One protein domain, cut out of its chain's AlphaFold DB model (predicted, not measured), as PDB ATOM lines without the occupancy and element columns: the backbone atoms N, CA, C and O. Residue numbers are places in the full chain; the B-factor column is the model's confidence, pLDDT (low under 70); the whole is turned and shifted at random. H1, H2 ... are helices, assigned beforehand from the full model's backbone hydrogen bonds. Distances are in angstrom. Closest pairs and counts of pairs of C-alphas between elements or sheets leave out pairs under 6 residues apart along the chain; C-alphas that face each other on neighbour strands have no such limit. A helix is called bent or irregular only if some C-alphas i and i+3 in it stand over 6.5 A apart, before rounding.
ATOM      1  N   LYS A   2      61.775  -5.044 201.240       71.56
ATOM      2  CA  LYS A   2      63.212  -4.736 201.059       71.56
ATOM      3  C   LYS A   2      64.003  -5.826 200.311       71.56
ATOM      4  O   LYS A   2      64.886  -5.505 199.529       71.56
ATOM      5  N   ASN A   3      63.652  -7.098 200.505       71.44
ATOM      6  CA  ASN A   3      64.342  -8.222 199.857       71.44
ATOM      7  C   ASN A   3      63.958  -8.362 198.378       71.44
ATOM      8  O   ASN A   3      64.820  -8.636 197.556       71.44
ATOM      9  N   VAL A   4      62.696  -8.085 198.033       84.94
ATOM     10  CA  VAL A   4      62.235  -8.059 196.637       84.94
ATOM     11  C   VAL A   4      62.912  -6.913 195.893       84.94
ATOM     12  O   VAL A   4      63.458  -7.134 194.825       84.94
ATOM     13  N   LEU A   5      62.997  -5.727 196.507       89.75
ATOM     14  CA  LEU A   5      63.673  -4.574 195.906       89.75
ATOM     15  C   LEU A   5      65.173  -4.827 195.674       89.75
ATOM     16  O   LEU A   5      65.701  -4.448 194.634       89.75
ATOM     17  N   LYS A   6      65.849  -5.514 196.607       88.56
ATOM     18  CA  LYS A   6      67.247  -5.938 196.438       88.56
ATOM     19  C   LYS A   6      67.412  -6.945 195.300       88.56
ATOM     20  O   LYS A   6      68.344  -6.807 194.521       88.56
ATOM     21  N   ILE A   7      66.508  -7.922 195.192       92.50
ATOM     22  CA  ILE A   7      66.525  -8.912 194.107       92.50
ATOM     23  C   ILE A   7      66.291  -8.220 192.760       92.50
ATOM     24  O   ILE A   7      67.065  -8.429 191.834       92.50
ATOM     25  N   THR A   8      65.294  -7.338 192.658       91.19
ATOM     26  CA  THR A   8      65.026  -6.571 191.433       91.19
ATOM     27  C   THR A   8      66.224  -5.708 191.042       91.19
ATOM     28  O   THR A   8      66.630  -5.718 189.884       91.19
ATOM     29  N   PHE A   9      66.835  -5.005 192.000       93.31
ATOM     30  CA  PHE A   9      68.018  -4.183 191.744       93.31
ATOM     31  C   PHE A   9      69.213  -5.017 191.261       93.31
ATOM     32  O   PHE A   9      69.895  -4.627 190.319       93.31
ATOM     33  N   LEU A  10      69.438  -6.187 191.864       92.81
ATOM     34  CA  LEU A  10      70.541  -7.078 191.509       92.81
ATOM     35  C   LEU A  10      70.356  -7.690 190.113       92.81
ATOM     36  O   LEU A  10      71.313  -7.759 189.348       92.81
ATOM     37  N   VAL A  11      69.122  -8.045 189.742       91.62
ATOM     38  CA  VAL A  11      68.787  -8.521 188.388       91.62
ATOM     39  C   VAL A  11      69.021  -7.426 187.345       91.62
ATOM     40  O   VAL A  11      69.656  -7.684 186.325       91.62
ATOM     41  N   VAL A  12      68.575  -6.194 187.610       90.00
ATOM     42  CA  VAL A  12      68.794  -5.055 186.702       90.00
ATOM     43  C   VAL A  12      70.289  -4.749 186.557       90.00
ATOM     44  O   VAL A  12      70.768  -4.557 185.444       90.00
ATOM     45  N   ALA A  13      71.050  -4.769 187.655       90.50
ATOM     46  CA  ALA A  13      72.495  -4.563 187.618       90.50
ATOM     47  C   ALA A  13      73.218  -5.655 186.807       90.50
ATOM     48  O   ALA A  13      74.084  -5.337 185.995       90.50
ATOM     49  N   MET A  14      72.832  -6.927 186.964       85.88
ATOM     50  CA  MET A  14      73.391  -8.024 186.167       85.88
ATOM     51  C   MET A  14      73.069  -7.888 184.677       85.88
ATOM     52  O   MET A  14      73.939  -8.152 183.856       85.88
ATOM     53  N   MET A  15      71.865  -7.435 184.314       82.06
ATOM     54  CA  MET A  15      71.495  -7.198 182.912       82.06
ATOM     55  C   MET A  15      72.313  -6.074 182.263       82.06
ATOM     56  O   MET A  15      72.677  -6.183 181.098       82.06
ATOM     57  N   LEU A  16      72.633  -5.013 183.009       80.19
ATOM     58  CA  LEU A  16      73.433  -3.890 182.503       80.19
ATOM     59  C   LEU A  16      74.910  -4.263 182.296       80.19
ATOM     60  O   LEU A  16      75.555  -3.767 181.372       80.19
ATOM     61  N   LEU A  17      75.432  -5.155 183.139       77.75
ATOM     62  CA  LEU A  17      76.800  -5.671 183.045       77.75
ATOM     63  C   LEU A  17      76.945  -6.807 182.024       77.75
ATOM     64  O   LEU A  17      78.064  -7.171 181.665       77.75
ATOM     65  N   TRP A  18      75.832  -7.352 181.531       71.88
ATOM     66  CA  TRP A  18      75.819  -8.396 180.514       71.88
ATOM     67  C   TRP A  18      76.041  -7.784 179.124       71.88
ATOM     68  O   TRP A  18      75.124  -7.630 178.319       71.88
ATOM     69  N   GLN A  19      77.287  -7.416 178.835       59.19
ATOM     70  CA  GLN A  19      77.718  -7.072 177.484       59.19
ATOM     71  C   GLN A  19      78.042  -8.377 176.746       59.19
ATOM     72  O   GLN A  19      79.075  -8.998 176.985       59.19
ATOM     73  N   ILE A  20      77.123  -8.832 175.891       58.81
ATOM     74  CA  ILE A  20      77.377  -9.968 174.997       58.81
ATOM     75  C   ILE A  20      78.324  -9.471 173.911       58.81
ATOM     76  O   ILE A  20      77.906  -8.690 173.055       58.81
ATOM     77  N   ASP A  21      79.573  -9.941 173.913       50.78
ATOM     78  CA  ASP A  21      80.401  -9.895 172.711       50.78
ATOM     79  C   ASP A  21      79.617 -10.583 171.594       50.78
ATOM     80  O   ASP A  21      79.316 -11.777 171.655       50.78
ATOM     81  N   SER A  22      79.189  -9.782 170.621       57.19
ATOM     82  CA  SER A  22      78.227 -10.160 169.586       57.19
ATOM     83  C   SER A  22      78.837 -11.102 168.541       57.19
ATOM     84  O   SER A  22      78.878 -10.821 167.347       57.19
ATOM     85  N   VAL A  23      79.286 -12.277 168.977       55.03
ATOM     86  CA  VAL A  23      79.557 -13.408 168.095       55.03
ATOM     87  C   VAL A  23      78.199 -13.994 167.718       55.03
ATOM     88  O   VAL A  23      77.533 -14.616 168.547       55.03
ATOM     89  N   ALA A  24      77.770 -13.686 166.490       52.81
ATOM     90  CA  ALA A  24      76.472 -13.988 165.879       52.81
ATOM     91  C   ALA A  24      75.756 -15.213 166.487       52.81
ATOM     92  O   ALA A  24      76.065 -16.359 166.172       52.81
ATOM     93  N   GLN A  25      74.758 -14.959 167.338       52.59
ATOM     94  CA  GLN A  25      74.034 -15.969 168.126       52.59
ATOM     95  C   GLN A  25      72.950 -16.732 167.344       52.59
ATOM     96  O   GLN A  25      72.009 -17.270 167.921       52.59
ATOM     97  N   CYS A  26      73.034 -16.793 166.016       62.16
ATOM     98  CA  CYS A  26      72.083 -17.555 165.210       62.16
ATOM     99  C   CYS A  26      72.799 -18.115 163.979       62.16
ATOM    100  O   CYS A  26      73.475 -17.366 163.269       62.16
ATOM    101  N   ALA A  27      72.604 -19.405 163.677       56.94
ATOM    102  CA  ALA A  27      73.163 -20.058 162.486       56.94
ATOM    103  C   ALA A  27      72.825 -19.301 161.185       56.94
ATOM    104  O   ALA A  27      73.626 -19.268 160.256       56.94
ATOM    105  N   MET A  28      71.676 -18.616 161.158       57.06
ATOM    106  CA  MET A  28      71.245 -17.786 160.034       57.06
ATOM    107  C   MET A  28      72.106 -16.523 159.856       57.06
ATOM    108  O   MET A  28      72.511 -16.205 158.741       57.06
ATOM    109  N   CYS A  29      72.449 -15.831 160.947       62.75
ATOM    110  CA  CYS A  29      73.305 -14.641 160.908       62.75
ATOM    111  C   CYS A  29      74.740 -15.007 160.506       62.75
ATOM    112  O   CYS A  29      75.375 -14.281 159.745       62.75
ATOM    113  N   ARG A  30      75.226 -16.168 160.968       62.56
ATOM    114  CA  ARG A  30      76.544 -16.701 160.608       62.56
ATOM    115  C   ARG A  30      76.636 -17.079 159.123       62.56
ATOM    116  O   ARG A  30      77.579 -16.651 158.466       62.56
ATOM    117  N   ALA A  31      75.641 -17.788 158.582       63.00
ATOM    118  CA  ALA A  31      75.610 -18.187 157.170       63.00
ATOM    119  C   ALA A  31      75.623 -16.982 156.210       63.00
ATOM    120  O   ALA A  31      76.308 -17.002 155.188       63.00
ATOM    121  N   VAL A  32      74.918 -15.900 156.558       62.72
ATOM    122  CA  VAL A  32      74.914 -14.663 155.763       62.72
ATOM    123  C   VAL A  32      76.282 -13.976 155.803       62.72
ATOM    124  O   VAL A  32      76.764 -13.530 154.763       62.72
ATOM    125  N   VAL A  33      76.946 -13.911 156.961       61.00
ATOM    126  CA  VAL A  33      78.288 -13.308 157.071       61.00
ATOM    127  C   VAL A  33      79.329 -14.126 156.306       61.00
ATOM    128  O   VAL A  33      80.066 -13.557 155.503       61.00
ATOM    129  N   GLU A  34      79.356 -15.449 156.486       61.06
ATOM    130  CA  GLU A  34      80.296 -16.341 155.791       61.06
ATOM    131  C   GLU A  34      80.119 -16.271 154.262       61.06
ATOM    132  O   GLU A  34      81.110 -16.191 153.529       61.06
ATOM    133  N   HIS A  35      78.877 -16.187 153.767       57.78
ATOM    134  CA  HIS A  35      78.598 -16.017 152.339       57.78
ATOM    135  C   HIS A  35      79.102 -14.669 151.791       57.78
ATOM    136  O   HIS A  35      79.729 -14.634 150.732       57.78
ATOM    137  N   ASN A  36      78.878 -13.557 152.503       57.44
ATOM    138  CA  ASN A  36      79.293 -12.213 152.065       57.44
ATOM    139  C   ASN A  36      80.815 -11.990 152.132       57.44
ATOM    140  O   ASN A  36      81.374 -11.273 151.300       57.44
ATOM    141  N   VAL A  37      81.498 -12.619 153.095       60.38
ATOM    142  CA  VAL A  37      82.966 -12.580 153.203       60.38
ATOM    143  C   VAL A  37      83.613 -13.397 152.082       60.38
ATOM    144  O   VAL A  37      84.539 -12.912 151.435       60.38
ATOM    145  N   THR A  38      83.090 -14.592 151.789       55.28
ATOM    146  CA  THR A  38      83.625 -15.475 150.733       55.28
ATOM    147  C   THR A  38      83.430 -14.897 149.325       55.28
ATOM    148  O   THR A  38      84.244 -15.132 148.440       55.28
ATOM    149  N   SER A  39      82.393 -14.078 149.119       57.47
ATOM    150  CA  SER A  39      82.119 -13.384 147.851       57.47
ATOM    151  C   SER A  39      82.831 -12.025 147.707       57.47
ATOM    152  O   SER A  39      82.549 -11.275 146.774       57.47
ATOM    153  N   GLY A  40      83.784 -11.704 148.597       50.38
ATOM    154  CA  GLY A  40      84.687 -10.551 148.464       50.38
ATOM    155  C   GLY A  40      84.132  -9.205 148.950       50.38
ATOM    156  O   GLY A  40      84.818  -8.189 148.855       50.38
ATOM    157  N   ASN A  41      82.922  -9.174 149.519       54.22
ATOM    158  CA  ASN A  41      82.245  -7.949 149.960       54.22
ATOM    159  C   ASN A  41      82.304  -7.778 151.489       54.22
ATOM    160  O   ASN A  41      81.294  -7.784 152.194       54.22
ATOM    161  N   THR A  42      83.510  -7.562 152.017       56.19
ATOM    162  CA  THR A  42      83.786  -7.418 153.463       56.19
ATOM    163  C   THR A  42      83.072  -6.235 154.136       56.19
ATOM    164  O   THR A  42      82.820  -6.273 155.339       56.19
ATOM    165  N   LYS A  43      82.660  -5.209 153.376       53.75
ATOM    166  CA  LYS A  43      81.886  -4.058 153.886       53.75
ATOM    167  C   LYS A  43      80.466  -4.417 154.343       53.75
ATOM    168  O   LYS A  43      79.896  -3.700 155.159       53.75
ATOM    169  N   ILE A  44      79.904  -5.528 153.862       54.00
ATOM    170  CA  ILE A  44      78.543  -5.966 154.214       54.00
ATOM    171  C   ILE A  44      78.500  -6.585 155.623       54.00
ATOM    172  O   ILE A  44      77.493  -6.459 156.319       54.00
ATOM    173  N   GLY A  45      79.612  -7.156 156.106       54.25
ATOM    174  CA  GLY A  45      79.705  -7.728 157.456       54.25
ATOM    175  C   GLY A  45      79.534  -6.703 158.587       54.25
ATOM    176  O   GLY A  45      78.948  -7.023 159.616       54.25
ATOM    177  N   ALA A  46      79.966  -5.453 158.377       56.00
ATOM    178  CA  ALA A  46      79.834  -4.372 159.361       56.00
ATOM    179  C   ALA A  46      78.408  -3.780 159.440       56.00
ATOM    180  O   ALA A  46      78.026  -3.235 160.472       56.00
ATOM    181  N   GLY A  47      77.607  -3.902 158.374       58.78
ATOM    182  CA  GLY A  47      76.236  -3.375 158.302       58.78
ATOM    183  C   GLY A  47      75.148  -4.330 158.811       58.78
ATOM    184  O   GLY A  47      73.978  -3.951 158.875       58.78
ATOM    185  N   LEU A  48      75.505  -5.565 159.178       57.47
ATOM    186  CA  LEU A  48      74.548  -6.616 159.538       57.47
ATOM    187  C   LEU A  48      73.738  -6.276 160.801       57.47
ATOM    188  O   LEU A  48      72.527  -6.484 160.832       57.47
ATOM    189  N   ASN A  49      74.385  -5.711 161.824       61.31
ATOM    190  CA  ASN A  49      73.719  -5.303 163.067       61.31
ATOM    191  C   ASN A  49      72.671  -4.203 162.797       61.31
ATOM    192  O   ASN A  49      71.528  -4.286 163.245       61.31
ATOM    193  N   THR A  50      73.015  -3.233 161.947       67.75
ATOM    194  CA  THR A  50      72.082  -2.192 161.493       67.75
ATOM    195  C   THR A  50      70.917  -2.779 160.692       67.75
ATOM    196  O   THR A  50      69.779  -2.359 160.881       67.75
ATOM    197  N   GLY A  51      71.170  -3.783 159.846       66.06
ATOM    198  CA  GLY A  51      70.129  -4.485 159.092       66.06
ATOM    199  C   GLY A  51      69.147  -5.259 159.981       66.06
ATOM    200  O   GLY A  51      67.937  -5.189 159.768       66.06
ATOM    201  N   ILE A  52      69.642  -5.945 161.016       70.56
ATOM    202  CA  ILE A  52      68.807  -6.675 161.986       70.56
ATOM    203  C   ILE A  52      67.945  -5.701 162.796       70.56
ATOM    204  O   ILE A  52      66.740  -5.915 162.927       70.56
ATOM    205  N   LEU A  53      68.530  -4.600 163.280       67.56
ATOM    206  CA  LEU A  53      67.787  -3.540 163.968       67.56
ATOM    207  C   LEU A  53      66.707  -2.921 163.070       67.56
ATOM    208  O   LEU A  53      65.585  -2.698 163.527       67.56
ATOM    209  N   TYR A  54      67.004  -2.703 161.787       72.94
ATOM    210  CA  TYR A  54      66.034  -2.181 160.826       72.94
ATOM    211  C   TYR A  54      64.847  -3.137 160.639       72.94
ATOM    212  O   TYR A  54      63.700  -2.724 160.809       72.94
ATOM    213  N   LEU A  55      65.100  -4.427 160.386       75.00
ATOM    214  CA  LEU A  55      64.046  -5.432 160.198       75.00
ATOM    215  C   LEU A  55      63.216  -5.671 161.467       75.00
ATOM    216  O   LEU A  55      61.998  -5.823 161.383       75.00
ATOM    217  N   MET A  56      63.848  -5.652 162.644       80.00
ATOM    218  CA  MET A  56      63.145  -5.768 163.925       80.00
ATOM    219  C   MET A  56      62.294  -4.532 164.234       80.00
ATOM    220  O   MET A  56      61.262  -4.674 164.876       80.00
ATOM    221  N   SER A  57      62.666  -3.332 163.771       81.62
ATOM    222  CA  SER A  57      61.907  -2.098 164.038       81.62
ATOM    223  C   SER A  57      60.539  -2.046 163.340       81.62
ATOM    224  O   SER A  57      59.584  -1.485 163.883       81.62
ATOM    225  N   VAL A  58      60.417  -2.681 162.169       90.12
ATOM    226  CA  VAL A  58      59.203  -2.680 161.338       90.12
ATOM    227  C   VAL A  58      57.952  -3.174 162.079       90.12
ATOM    228  O   VAL A  58      56.958  -2.437 162.082       90.12
ATOM    229  N   PRO A  59      57.934  -4.360 162.728       86.69
ATOM    230  CA  PRO A  59      56.745  -4.818 163.443       86.69
ATOM    231  C   PRO A  59      56.351  -3.868 164.579       86.69
ATOM    232  O   PRO A  59      55.170  -3.562 164.715       86.69
ATOM    233  N   TYR A  60      57.304  -3.324 165.344       90.50
ATOM    234  CA  TYR A  60      56.986  -2.402 166.442       90.50
ATOM    235  C   TYR A  60      56.345  -1.104 165.947       90.50
ATOM    236  O   TYR A  60      55.333  -0.671 166.500       90.50
ATOM    237  N   ILE A  61      56.887  -0.508 164.880       94.94
ATOM    238  CA  ILE A  61      56.317   0.701 164.271       94.94
ATOM    239  C   ILE A  61      54.918   0.403 163.719       94.94
ATOM    240  O   ILE A  61      53.986   1.173 163.947       94.94
ATOM    241  N   THR A  62      54.752  -0.742 163.055       95.00
ATOM    242  CA  THR A  62      53.461  -1.172 162.497       95.00
ATOM    243  C   THR A  62      52.402  -1.300 163.593       95.00
ATOM    244  O   THR A  62      51.323  -0.719 163.476       95.00
ATOM    245  N   PHE A  63      52.710  -1.982 164.702       96.62
ATOM    246  CA  PHE A  63      51.778  -2.107 165.827       96.62
ATOM    247  C   PHE A  63      51.488  -0.765 166.509       96.62
ATOM    248  O   PHE A  63      50.337  -0.506 166.861       96.62
ATOM    249  N   ALA A  64      52.485   0.112 166.653       96.62
ATOM    250  CA  ALA A  64      52.293   1.441 167.234       96.62
ATOM    251  C   ALA A  64      51.328   2.302 166.400       96.62
ATOM    252  O   ALA A  64      50.418   2.925 166.950       96.62
ATOM    253  N   VAL A  65      51.481   2.296 165.072       97.62
ATOM    254  CA  VAL A  65      50.596   3.029 164.154       97.62
ATOM    255  C   VAL A  65      49.175   2.475 164.210       97.62
ATOM    256  O   VAL A  65      48.225   3.243 164.370       97.62
ATOM    257  N   LEU A  66      49.016   1.151 164.128       97.38
ATOM    258  CA  LEU A  66      47.698   0.516 164.194       97.38
ATOM    259  C   LEU A  66      46.997   0.799 165.529       97.38
ATOM    260  O   LEU A  66      45.826   1.183 165.536       97.38
ATOM    261  N   GLY A  67      47.718   0.686 166.647       97.06
ATOM    262  CA  GLY A  67      47.195   0.999 167.975       97.06
ATOM    263  C   GLY A  67      46.762   2.462 168.108       97.06
ATOM    264  O   GLY A  67      45.673   2.740 168.611       97.06
ATOM    265  N   TYR A  68      47.565   3.400 167.597       96.88
ATOM    266  CA  TYR A  68      47.228   4.824 167.604       96.88
ATOM    267  C   TYR A  68      45.976   5.136 166.772       96.88
ATOM    268  O   TYR A  68      45.091   5.871 167.223       96.88
ATOM    269  N   LEU A  69      45.868   4.564 165.568       97.06
ATOM    270  CA  LEU A  69      44.700   4.749 164.703       97.06
ATOM    271  C   LEU A  69      43.434   4.164 165.333       97.06
ATOM    272  O   LEU A  69      42.393   4.826 165.329       97.06
ATOM    273  N   TRP A  70      43.530   2.970 165.923       96.31
ATOM    274  CA  TRP A  70      42.420   2.342 166.636       96.31
ATOM    275  C   TRP A  70      41.966   3.188 167.829       96.31
ATOM    276  O   TRP A  70      40.776   3.488 167.943       96.31
ATOM    277  N   TYR A  71      42.905   3.665 168.655       94.50
ATOM    278  CA  TYR A  71      42.610   4.548 169.787       94.50
ATOM    279  C   TYR A  71      41.900   5.836 169.340       94.50
ATOM    280  O   TYR A  71      40.875   6.236 169.894       94.50
ATOM    281  N   LYS A  72      42.392   6.479 168.277       93.56
ATOM    282  CA  LYS A  72      41.769   7.691 167.732       93.56
ATOM    283  C   LYS A  72      40.360   7.428 167.191       93.56
ATOM    284  O   LYS A  72      39.494   8.293 167.322       93.56
ATOM    285  N   HIS A  73      40.127   6.266 166.580       92.69
ATOM    286  CA  HIS A  73      38.810   5.885 166.076       92.69
ATOM    287  C   HIS A  73      37.815   5.640 167.219       92.69
ATOM    288  O   HIS A  73      36.733   6.226 167.211       92.69
ATOM    289  N   THR A  74      38.194   4.862 168.241       90.44
ATOM    290  CA  THR A  74      37.312   4.585 169.390       90.44
ATOM    291  C   THR A  74      36.945   5.858 170.155       90.44
ATOM    292  O   THR A  74      35.778   6.064 170.475       90.44
ATOM    293  N   GLN A  75      37.876   6.803 170.338       88.31
ATOM    294  CA  GLN A  75      37.569   8.076 171.002       88.31
ATOM    295  C   GLN A  75      36.518   8.907 170.244       88.31
ATOM    296  O   GLN A  75      35.652   9.520 170.869       88.31
ATOM    297  N   LYS A  76      36.547   8.907 168.903       83.06
ATOM    298  CA  LYS A  76      35.524   9.581 168.084       83.06
ATOM    299  C   LYS A  76      34.163   8.897 168.182       83.06
ATOM    300  O   LYS A  76      33.139   9.578 168.211       83.06
ATOM    301  N   GLU A  77      34.148   7.570 168.223       82.00
ATOM    302  CA  GLU A  77      32.916   6.799 168.368       82.00
ATOM    303  C   GLU A  77      32.287   7.020 169.753       82.00
ATOM    304  O   GLU A  77      31.099   7.326 169.850       82.00
ATOM    305  N   ASN A  78      33.093   6.974 170.817       76.81
ATOM    306  CA  ASN A  78      32.651   7.220 172.190       76.81
ATOM    307  C   ASN A  78      32.111   8.645 172.365       76.81
ATOM    308  O   ASN A  78      31.027   8.824 172.915       76.81
ATOM    309  N   ALA A  79      32.798   9.654 171.816       78.62
ATOM    310  CA  ALA A  79      32.321  11.036 171.838       78.62
ATOM    311  C   ALA A  79      30.969  11.208 171.117       78.62
ATOM    312  O   ALA A  79      30.112  11.955 171.590       78.62
ATOM    313  N   ASN A  80      30.745  10.502 170.001       78.56
ATOM    314  CA  ASN A  80      29.450  10.507 169.312       78.56
ATOM    315  C   ASN A  80      28.350   9.813 170.128       78.56
ATOM    316  O   ASN A  80      27.247  10.351 170.231       78.56
ATOM    317  N   LYS A  81      28.637   8.668 170.764       75.44
ATOM    318  CA  LYS A  81      27.665   7.979 171.635       75.44
ATOM    319  C   LYS A  81      27.249   8.847 172.824       75.44
ATOM    320  O   LYS A  81      26.060   8.915 173.122       75.44
ATOM    321  N   THR A  82      28.183   9.559 173.458       75.25
ATOM    322  CA  THR A  82      27.871  10.478 174.566       75.25
ATOM    323  C   THR A  82      26.976  11.636 174.124       75.25
ATOM    324  O   THR A  82      26.046  11.987 174.846       75.25
ATOM    325  N   LYS A  83      27.183  12.198 172.923       75.06
ATOM    326  CA  LYS A  83      26.298  13.246 172.381       75.06
ATOM    327  C   LYS A  83      24.877  12.744 172.109       75.06
ATOM    328  O   LYS A  83      23.926  13.457 172.398       75.06
ATOM    329  N   ILE A  84      24.729  11.521 171.595       76.94
ATOM    330  CA  ILE A  84      23.412  10.905 171.355       76.94
ATOM    331  C   ILE A  84      22.706  10.583 172.682       76.94
ATOM    332  O   ILE A  84      21.500  10.778 172.795       76.94
ATOM    333  N   ALA A  85      23.445  10.113 173.693       74.31
ATOM    334  CA  ALA A  85      22.896   9.801 175.011       74.31
ATOM    335  C   ALA A  85      22.471  11.052 175.802       74.31
ATOM    336  O   ALA A  85      21.465  10.995 176.493       74.31
ATOM    337  N   GLY A  86      23.201  12.168 175.685       69.38
ATOM    338  CA  GLY A  86      22.865  13.434 176.353       69.38
ATOM    339  C   GLY A  86      21.847  14.315 175.615       69.38
ATOM    340  O   GLY A  86      21.488  15.368 176.127       69.38
ATOM    341  N   SER A  87      21.416  13.921 174.411       69.44
ATOM    342  CA  SER A  87      20.373  14.608 173.628       69.44
ATOM    343  C   SER A  87      18.972  14.003 173.828       69.44
ATOM    344  O   SER A  87      18.025  14.460 173.186       69.44
TER     345      SER A  87
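Overview. This is residues 2 to 87 of the 88 residues of an uncharacterized protein of Flexibacter flexilis DSM 6793 (UniProt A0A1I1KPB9). One very long helix, H4, sticks out from a small head made of H2 and H3, and a second, shorter arm, the free helix H1, hangs from that head on a stretch with no named element, so that the two arms open as a wide V. The length comes from H4, and nothing fills the space between the arms. The printed part has 86 residues with four named helices, H1, H2, H3 and H4 in that order along the chain, and no named strand; the class is all helix. The whole is extended, with a radius of gyration of the C-alphas of 23.7 A, and its outline is flat, spanning 73 by 48 by 18 A.

Arrangement. Start with H4, residues 48 to 85, the longest helix, which touches no helix. Near it is H2, residues 27 to 38: no pair of their C-alphas is within 8 A, but 5 pairs are within 10 A. H2 touches H3, residues 43 to 46, with residues 33 to 37 alone; look at the C-alphas of Val 33 and Gly 45, the closest of the two helices, 5.8 A apart. H3 and H4 meet only through their link. Farther out is H1, residues 2 to 17, which is apart from H2, H3 and H4. In H1 and H2 every O i to N i+4 pair is within hydrogen-bond range, in H4 31 of 34 are, and H3 is too short for such a pair, with its one O i to N i+3 pair out of range.

Along the chain. Find C-alpha 48 at (74.548, -6.616, 159.538); from there H4 runs 56.4 A to C-alpha 85 at (22.896, 9.801, 175.011). H4 is neither bent nor irregular, but only just: C-alphas 56 and 59 are 6.5 A apart. Go back to C-alpha 2 at (63.212, -4.736, 201.059), where H1 begins; it covers 22.6 A to Leu 17. H2 runs 16.4 A from Ala 27 to Thr 38, and H3 runs 5.9 A from Lys 43 to Ala 46.

Size, cuts and confidence. Look to Thr 38 and Ser 87 for the two C-alphas farthest apart, 73.7 A. Residues 2 to 21, of which 2 to 17 belong to H1, stand free, and so do residues 53 to 87, of which 53 to 85 belong to H4. The printed part has no cut. The links from H2 to H3 and from H3 to H4 are tight, that from H1 to H2 is short with 9 residues, and no link is long. The mean pLDDT of the printed part is 74.6; in the B-factor column you will find values under 70 at residues 19 to 51, residue 53 and residues 86 to 87.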